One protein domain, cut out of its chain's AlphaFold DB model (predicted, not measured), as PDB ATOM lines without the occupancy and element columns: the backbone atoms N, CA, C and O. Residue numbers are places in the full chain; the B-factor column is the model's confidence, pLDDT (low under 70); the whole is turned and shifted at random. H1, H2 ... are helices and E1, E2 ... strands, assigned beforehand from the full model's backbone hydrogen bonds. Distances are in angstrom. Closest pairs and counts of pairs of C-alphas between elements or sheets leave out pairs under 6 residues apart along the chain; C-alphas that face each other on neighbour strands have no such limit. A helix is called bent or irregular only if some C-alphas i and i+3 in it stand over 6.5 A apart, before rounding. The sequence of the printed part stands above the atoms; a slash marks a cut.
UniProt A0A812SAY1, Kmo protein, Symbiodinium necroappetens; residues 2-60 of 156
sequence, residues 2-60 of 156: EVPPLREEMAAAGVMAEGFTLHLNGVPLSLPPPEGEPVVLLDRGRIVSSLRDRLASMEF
ATOM      1  N   GLU A   2      10.074 -18.399  -5.453       48.00
ATOM      2  CA  GLU A   2      11.081 -19.088  -6.261       48.00
ATOM      3  C   GLU A   2      10.390 -19.677  -7.497       48.00
ATOM      4  O   GLU A   2       9.347 -20.320  -7.368       48.00
ATOM      5  N   VAL A   3      10.894 -19.387  -8.700       55.56
ATOM      6  CA  VAL A   3      10.323 -19.944  -9.934       55.56
ATOM      7  C   VAL A   3      10.808 -21.388 -10.038       55.56
ATOM      8  O   VAL A   3      12.023 -21.585 -10.144       55.56
ATOM      9  N   PRO A   4       9.919 -22.399 -10.024       62.19
ATOM     10  CA  PRO A   4      10.350 -23.786 -10.083       62.19
ATOM     11  C   PRO A   4      11.205 -24.047 -11.336       62.19
ATOM     12  O   PRO A   4      11.006 -23.416 -12.392       62.19
ATOM     13  N   PRO A   5      12.189 -24.958 -11.259       75.12
ATOM     14  CA  PRO A   5      12.933 -25.414 -12.423       75.12
ATOM     15  C   PRO A   5      11.979 -25.825 -13.551       75.12
ATOM     16  O   PRO A   5      10.974 -26.491 -13.316       75.12
ATOM     17  N   LEU A   6      12.297 -25.450 -14.795       71.31
ATOM     18  CA  LEU A   6      11.427 -25.703 -15.955       71.31
ATOM     19  C   LEU A   6      11.038 -27.185 -16.085       71.31
ATOM     20  O   LEU A   6       9.918 -27.500 -16.467       71.31
ATOM     21  N   ARG A   7      11.947 -28.100 -15.727       72.69
ATOM     22  CA  ARG A   7      11.683 -29.546 -15.724       72.69
ATOM     23  C   ARG A   7      10.516 -29.916 -14.805       72.69
ATOM     24  O   ARG A   7       9.687 -30.729 -15.196       72.69
ATOM     25  N   GLU A   8      10.449 -29.328 -13.615       77.25
ATOM     26  CA  GLU A   8       9.412 -29.616 -12.617       77.25
ATOM     27  C   GLU A   8       8.072 -28.999 -13.014       77.25
ATOM     28  O   GLU A   8       7.042 -29.661 -12.934       77.25
ATOM     29  N   GLU A   9       8.097 -27.767 -13.526       74.94
ATOM     30  CA  GLU A   9       6.915 -27.095 -14.075       74.94
ATOM     31  C   GLU A   9       6.298 -27.910 -15.221       74.94
ATOM     32  O   GLU A   9       5.089 -28.149 -15.251       74.94
ATOM     33  N   MET A  10       7.135 -28.388 -16.147       75.38
ATOM     34  CA  MET A  10       6.681 -29.209 -17.265       75.38
ATOM     35  C   MET A  10       6.183 -30.573 -16.788       75.38
ATOM     36  O   MET A  10       5.110 -30.990 -17.208       75.38
ATOM     37  N   ALA A  11       6.895 -31.245 -15.879       77.44
ATOM     38  CA  ALA A  11       6.448 -32.522 -15.324       77.44
ATOM     39  C   ALA A  11       5.081 -32.405 -14.621       77.44
ATOM     40  O   ALA A  11       4.217 -33.253 -14.831       77.44
ATOM     41  N   ALA A  12       4.855 -31.333 -13.855       78.75
ATOM     42  CA  ALA A  12       3.591 -31.079 -13.163       78.75
ATOM     43  C   ALA A  12       2.424 -30.759 -14.115       78.75
ATOM     44  O   ALA A  12       1.269 -31.036 -13.795       78.75
ATOM     45  N   ALA A  13       2.705 -30.170 -15.280       78.44
ATOM     46  CA  ALA A  13       1.688 -29.821 -16.273       78.44
ATOM     47  C   ALA A  13       1.261 -30.999 -17.172       78.44
ATOM     48  O   ALA A  13       0.290 -30.865 -17.929       78.44
ATOM     49  N   GLY A  14       2.002 -32.111 -17.134       83.00
ATOM     50  CA  GLY A  14       1.794 -33.278 -17.985       83.00
ATOM     51  C   GLY A  14       0.996 -34.408 -17.349       83.00
ATOM     52  O   GLY A  14       0.575 -34.347 -16.198       83.00
ATOM     53  N   VAL A  15       0.790 -35.461 -18.138       82.06
ATOM     54  CA  VAL A  15       0.165 -36.712 -17.695       82.06
ATOM     55  C   VAL A  15       1.218 -37.808 -17.715       82.06
ATOM     56  O   VAL A  15       1.857 -38.043 -18.737       82.06
ATOM     57  N   MET A  16       1.395 -38.485 -16.587       82.88
ATOM     58  CA  MET A  16       2.300 -39.625 -16.487       82.88
ATOM     59  C   MET A  16       1.804 -40.767 -17.377       82.88
ATOM     60  O   MET A  16       0.650 -41.183 -17.275       82.88
ATOM     61  N   ALA A  17       2.662 -41.279 -18.255       81.75
ATOM     62  CA  ALA A  17       2.375 -42.489 -19.008       81.75
ATOM     63  C   ALA A  17       2.660 -43.704 -18.118       81.75
ATOM     64  O   ALA A  17       3.809 -44.059 -17.867       81.75
ATOM     65  N   GLU A  18       1.594 -44.347 -17.653       80.62
ATOM     66  CA  GLU A  18       1.657 -45.529 -16.783       80.62
ATOM     67  C   GLU A  18       1.869 -46.840 -17.559       80.62
ATOM     68  O   GLU A  18       1.864 -47.919 -16.977       80.62
ATOM     69  N   GLY A  19       2.035 -46.766 -18.880       80.69
ATOM     70  CA  GLY A  19       2.204 -47.915 -19.758       80.69
ATOM     71  C   GLY A  19       1.898 -47.573 -21.212       80.69
ATOM     72  O   GLY A  19       1.556 -46.439 -21.552       80.69
ATOM     73  N   PHE A  20       2.017 -48.572 -22.080       82.12
ATOM     74  CA  PHE A  20       1.759 -48.445 -23.513       82.12
ATOM     75  C   PHE A  20       0.770 -49.516 -23.952       82.12
ATOM     76  O   PHE A  20       0.896 -50.671 -23.560       82.12
ATOM     77  N   THR A  21      -0.178 -49.161 -24.815       86.50
ATOM     78  CA  THR A  21      -1.050 -50.148 -25.462       86.50
ATOM     79  C   THR A  21      -0.595 -50.346 -26.897       86.50
ATOM     80  O   THR A  21      -0.677 -49.440 -27.727       86.50
ATOM     81  N   LEU A  22      -0.116 -51.548 -27.196       85.06
ATOM     82  CA  LEU A  22       0.252 -51.971 -28.537       85.06
ATOM     83  C   LEU A  22      -0.958 -52.651 -29.190       85.06
ATOM     84  O   LEU A  22      -1.456 -53.651 -28.684       85.06
ATOM     85  N   HIS A  23      -1.428 -52.138 -30.324       86.31
ATOM     86  CA  HIS A  23      -2.494 -52.785 -31.091       86.31
ATOM     87  C   HIS A  23      -1.883 -53.712 -32.151       86.31
ATOM     88  O   HIS A  23      -1.371 -53.243 -33.165       86.31
ATOM     89  N   LEU A  24      -1.944 -55.029 -31.930       84.62
ATOM     90  CA  LEU A  24      -1.464 -56.051 -32.868       84.62
ATOM     91  C   LEU A  24      -2.649 -56.803 -33.464       84.62
ATOM     92  O   LEU A  24      -3.367 -57.494 -32.749       84.62
ATOM     93  N   ASN A  25      -2.865 -56.678 -34.777       87.88
ATOM     94  CA  ASN A  25      -3.977 -57.335 -35.482       87.88
ATOM     95  C   ASN A  25      -5.352 -57.092 -34.821       87.88
ATOM     96  O   ASN A  25      -6.191 -57.987 -34.763       87.88
ATOM     97  N   GLY A  26      -5.574 -55.889 -34.279       87.06
ATOM     98  CA  GLY A  26      -6.811 -55.527 -33.575       87.06
ATOM     99  C   GLY A  26      -6.886 -55.977 -32.111       87.06
ATOM    100  O   GLY A  26      -7.819 -55.586 -31.416       87.06
ATOM    101  N   VAL A  27      -5.902 -56.731 -31.614       87.69
ATOM    102  CA  VAL A  27      -5.811 -57.134 -30.206       87.69
ATOM    103  C   VAL A  27      -4.961 -56.115 -29.436       87.69
ATOM    104  O   VAL A  27      -3.805 -55.892 -29.814       87.69
ATOM    105  N   PRO A  28      -5.495 -55.475 -28.380       91.19
ATOM    106  CA  PRO A  28      -4.708 -54.597 -27.523       91.19
ATOM    107  C   PRO A  28      -3.830 -55.422 -26.573       91.19
ATOM    108  O   PRO A  28      -4.323 -56.281 -25.843       91.19
ATOM    109  N   LEU A  29      -2.530 -55.140 -26.563       89.19
ATOM    110  CA  LEU A  29      -1.559 -55.654 -25.601       89.19
ATOM    111  C   LEU A  29      -1.043 -54.488 -24.756       89.19
ATOM    112  O   LEU A  29      -0.355 -53.607 -25.271       89.19
ATOM    113  N   SER A  30      -1.366 -54.484 -23.466       88.25
ATOM    114  CA  SER A  30      -0.852 -53.491 -22.522       88.25
ATOM    115  C   SER A  30       0.533 -53.893 -22.027       88.25
ATOM    116  O   SER A  30       0.735 -55.008 -21.549       88.25
ATOM    117  N   LEU A  31       1.480 -52.972 -22.142       83.44
ATOM    118  CA  LEU A  31       2.851 -53.093 -21.672       83.44
ATOM    119  C   LEU A  31       3.067 -52.119 -20.506       83.44
ATOM    120  O   LEU A  31       2.562 -50.992 -20.567       83.44
ATOM    121  N   PRO A  32       3.813 -52.524 -19.464       81.00
ATOM    122  CA  PRO A  32       4.202 -51.616 -18.392       81.00
ATOM    123  C   PRO A  32       5.072 -50.471 -18.943       81.00
ATOM    124  O   PRO A  32       5.601 -50.572 -20.058       81.00
ATOM    125  N   PRO A  33       5.234 -49.375 -18.187       76.31
ATOM    126  CA  PRO A  33       6.153 -48.324 -18.587       76.31
ATOM    127  C   PRO A  33       7.586 -48.889 -18.560       76.31
ATOM    128  O   PRO A  33       7.877 -49.772 -17.747       76.31
ATOM    129  N   PRO A  34       8.481 -48.439 -19.457       72.56
ATOM    130  CA  PRO A  34       9.872 -48.866 -19.440       72.56
ATOM    131  C   PRO A  34      10.502 -48.525 -18.087       72.56
ATOM    132  O   PRO A  34      10.217 -47.477 -17.506       72.56
ATOM    133  N   GLU A  35      11.356 -49.417 -17.584       76.69
ATOM    134  CA  GLU A  35      12.118 -49.164 -16.362       76.69
ATOM    135  C   GLU A  35      13.037 -47.949 -16.559       76.69
ATOM    136  O   GLU A  35      13.726 -47.844 -17.577       76.69
ATOM    137  N   GLY A  36      13.060 -47.033 -15.587       75.25
ATOM    138  CA  GLY A  36      13.904 -45.838 -15.627       75.25
ATOM    139  C   GLY A  36      13.128 -44.546 -15.393       75.25
ATOM    140  O   GLY A  36      12.325 -44.455 -14.464       75.25
ATOM    141  N   GLU A  37      13.423 -43.519 -16.195       68.44
ATOM    142  CA  GLU A  37      12.803 -42.205 -16.031       68.44
ATOM    143  C   GLU A  37      11.318 -42.218 -16.436       68.44
ATOM    144  O   GLU A  37      10.951 -42.808 -17.457       68.44
ATOM    145  N   PRO A  38      10.453 -41.533 -15.669       71.44
ATOM    146  CA  PRO A  38       9.040 -41.443 -15.983       71.44
ATOM    147  C   PRO A  38       8.791 -40.769 -17.334       71.44
ATOM    148  O   PRO A  38       9.293 -39.678 -17.612       71.44
ATOM    149  N   VAL A  39       7.948 -41.395 -18.155       79.38
ATOM    150  CA  VAL A  39       7.489 -40.810 -19.415       79.38
ATOM    151  C   VAL A  39       6.312 -39.887 -19.119       79.38
ATOM    152  O   VAL A  39       5.281 -40.326 -18.616       79.38
ATOM    153  N   VAL A  40       6.458 -38.605 -19.447       82.69
ATOM    154  CA  VAL A  40       5.404 -37.598 -19.277       82.69
ATOM    155  C   VAL A  40       4.864 -37.201 -20.644       82.69
ATOM    156  O   VAL A  40       5.604 -36.751 -21.518       82.69
ATOM    157  N   LEU A  41       3.555 -37.351 -20.826       82.69
ATOM    158  CA  LEU A  41       2.835 -36.847 -21.984       82.69
ATOM    159  C   LEU A  41       2.535 -35.365 -21.773       82.69
ATOM    160  O   LEU A  41       1.873 -34.978 -20.809       82.69
ATOM    161  N   LEU A  42       3.018 -34.539 -22.697       84.19
ATOM    162  CA  LEU A  42       2.870 -33.091 -22.645       84.19
ATOM    163  C   LEU A  42       2.216 -32.573 -23.918       84.19
ATOM    164  O   LEU A  42       2.561 -32.981 -25.027       84.19
ATOM    165  N   ASP A  43       1.304 -31.618 -23.751       84.62
ATOM    166  CA  ASP A  43       0.771 -30.868 -24.877       84.62
ATOM    167  C   ASP A  43       1.829 -29.896 -25.416       84.62
ATOM    168  O   ASP A  43       2.404 -29.084 -24.684       84.62
ATOM    169  N   ARG A  44       2.067 -29.953 -26.729       83.31
ATOM    170  CA  ARG A  44       3.059 -29.100 -27.391       83.31
ATOM    171  C   ARG A  44       2.702 -27.619 -27.277       83.31
ATOM    172  O   ARG A  44       3.605 -26.796 -27.149       83.31
ATOM    173  N   GLY A  45       1.415 -27.277 -27.346       82.31
ATOM    174  CA  GLY A  45       0.945 -25.901 -27.200       82.31
ATOM    175  C   GLY A  45       1.304 -25.334 -25.830       82.31
ATOM    176  O   GLY A  45       1.885 -24.253 -25.756       82.31
ATOM    177  N   ARG A  46       1.055 -26.113 -24.772       79.50
ATOM    178  CA  ARG A  46       1.406 -25.768 -23.388       79.50
ATOM    179  C   ARG A  46       2.902 -25.575 -23.178       79.50
ATOM    180  O   ARG A  46       3.289 -24.569 -22.591       79.50
ATOM    181  N   ILE A  47       3.744 -26.478 -23.692       82.38
ATOM    182  CA  ILE A  47       5.208 -26.318 -23.592       82.38
ATOM    183  C   ILE A  47       5.632 -24.978 -24.206       82.38
ATOM    184  O   ILE A  47       6.379 -24.214 -23.599       82.38
ATOM    185  N   VAL A  48       5.135 -24.672 -25.407       84.00
ATOM    186  CA  VAL A  48       5.501 -23.443 -26.122       84.00
ATOM    187  C   VAL A  48       5.004 -22.196 -25.388       84.00
ATOM    188  O   VAL A  48       5.758 -21.229 -25.285       84.00
ATOM    189  N   SER A  49       3.774 -22.198 -24.863       81.88
ATOM    190  CA  SER A  49       3.261 -21.059 -24.094       81.88
ATOM    191  C   SER A  49       4.041 -20.844 -22.800       81.88
ATOM    192  O   SER A  49       4.448 -19.717 -22.546       81.88
ATOM    193  N   SER A  50       4.336 -21.903 -22.038       81.88
ATOM    194  CA  SER A  50       5.112 -21.788 -20.796       81.88
ATOM    195  C   SER A  50       6.523 -21.263 -21.049       81.88
ATOM    196  O   SER A  50       6.977 -20.357 -20.357       81.88
ATOM    197  N   LEU A  51       7.207 -21.760 -22.085       83.31
ATOM    198  CA  LEU A  51       8.526 -21.251 -22.473       83.31
ATOM    199  C   LEU A  51       8.489 -19.762 -22.842       83.31
ATOM    200  O   LEU A  51       9.372 -19.005 -22.442       83.31
ATOM    201  N   ARG A  52       7.464 -19.335 -23.588       83.25
ATOM    202  CA  ARG A  52       7.270 -17.927 -23.956       83.25
ATOM    203  C   ARG A  52       7.031 -17.057 -22.724       83.25
ATOM    204  O   ARG A  52       7.662 -16.013 -22.593       83.25
ATOM    205  N   ASP A  53       6.127 -17.475 -21.846       83.25
ATOM    206  CA  ASP A  53       5.737 -16.704 -20.662       83.25
ATOM    207  C   ASP A  53       6.906 -16.612 -19.666       83.25
ATOM    208  O   ASP A  53       7.138 -15.569 -19.049       83.25
ATOM    209  N   ARG A  54       7.725 -17.666 -19.590       81.62
ATOM    210  CA  ARG A  54       8.981 -17.653 -18.841       81.62
ATOM    211  C   ARG A  54       9.987 -16.674 -19.435       81.62
ATOM    212  O   ARG A  54      10.523 -15.864 -18.695       81.62
ATOM    213  N   LEU A  55      10.195 -16.673 -20.754       83.56
ATOM    214  CA  LEU A  55      11.096 -15.696 -21.381       83.56
ATOM    215  C   LEU A  55      10.637 -14.252 -21.134       83.56
ATOM    216  O   LEU A  55      11.464 -13.380 -20.898       83.56
ATOM    217  N   ALA A  56       9.324 -14.007 -21.152       81.44
ATOM    218  CA  ALA A  56       8.751 -12.689 -20.892       81.44
ATOM    219  C   ALA A  56       8.885 -12.232 -19.426       81.44
ATOM    220  O   ALA A  56       8.820 -11.035 -19.161       81.44
ATOM    221  N   SER A  57       9.051 -13.164 -18.485       80.88
ATOM    222  CA  SER A  57       9.179 -12.885 -17.046       80.88
ATOM    223  C   SER A  57      10.614 -12.986 -16.522       80.88
ATOM    224  O   SER A  57      10.848 -12.728 -15.343       80.88
ATOM    225  N   MET A  58      11.577 -13.352 -17.371       82.31
ATOM    226  CA  MET A  58      12.983 -13.430 -16.988       82.31
ATOM    227  C   MET A  58      13.591 -12.038 -16.810       82.31
ATOM    228  O   MET A  58      13.453 -11.165 -17.664       82.31
ATOM    229  N   GLU A  59      14.331 -11.867 -15.717       84.31
ATOM    230  CA  GLU A  59      15.233 -10.734 -15.548       84.31
ATOM    231  C   GLU A  59      16.528 -11.011 -16.315       84.31
ATOM    232  O   GLU A  59      17.192 -12.031 -16.106       84.31
ATOM    233  N   PHE A  60      16.875 -10.111 -17.230       82.81
ATOM    234  CA  PHE A  60      18.114 -10.190 -17.993       82.81
ATOM    235  C   PHE A  60      19.174  -9.269 -17.387       82.81
ATOM    236  O   PHE A  60      18.855  -8.268 -16.747       82.81
TER     237      PHE A  60
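AT A GLANCE: This is residues 2 to 60 of the 156 residues of the protein "Kmo protein" of Symbiodinium necroappetens (UniProt A0A812SAY1). A long, thin shape with a two-stranded hairpin, E1 and E2, at one end and two helices, H1 and H2, at the other. Between these ends run two stretches of chain, residues 14 to 19 and residues 32 to 43, tied by one short antiparallel pairing of residues 15 to 16 with residues 40 to 41. The printed part has 59 residues, with two named helices and two named strands in the order H1, E1, E2, H2; the sheet has the order E1 - E2 and is antiparallel, and the class is mixed, helices and strands. The whole is extended, with a radius of gyration of the C-alphas of 16.3 A, and it spans 54 by 22 by 13 A, only just a rod.

HOW THE PARTS SIT: The sheet consists of E1, residues 20 to 24, and E2, residues 27 to 31, which form a hairpin. They are antiparallel, with 151 degrees between their N-to-C directions. The C-alphas of Thr 21 and Ser 30 face each other at 4.5 A. N 22 and O 29 are within hydrogen-bond range at 2.8 A, and so are N 27 and O 24 at 2.9 A. H2, residues 44 to 57, is apart from E1, and H1, residues 6 to 13, is apart from E2. H1 and H2 are close but not clearly touching, with 1 pair of C-alphas within 8 A, those of Met 10 and Ile 47 at 7.1 A. They run opposite ways at a steep tilt of 48 degrees, and their centres are 11.7 A from each other. In H1 and H2 every O i to N i+4 pair is within hydrogen-bond range.

IN THESE COORDINATES: E1 runs 12.5 A from first to last C-alpha, beginning at C-alpha 20 (1.759, -48.445, -23.513). E2 runs 12.8 A, from Val 27 to Leu 31. H2 is the longest helix, with 14 residues over 20.2 A, and ends at C-alpha 57 (9.179, -12.885, -17.046). H1 measures 10.6 A and begins at C-alpha 6 (11.427, -25.703, -15.955). Neither helix is bent.

THE WHOLE: The two C-alphas farthest apart are those of Asn 25 and Phe 60, at 54.9 A, while the first and last printed C-alphas, those of Glu 2 and Phe 60, are 16.3 A apart. The printed part has no cut. The link from E2 to H2 is long, with 12 residues; the link from H1 to E1 is short, with 6, and that from E1 to E2 is tight, with 2. The mean pLDDT of the printed part is 79.9, and the model's confidence is under 70 at residues 2 to 4 and residue 37.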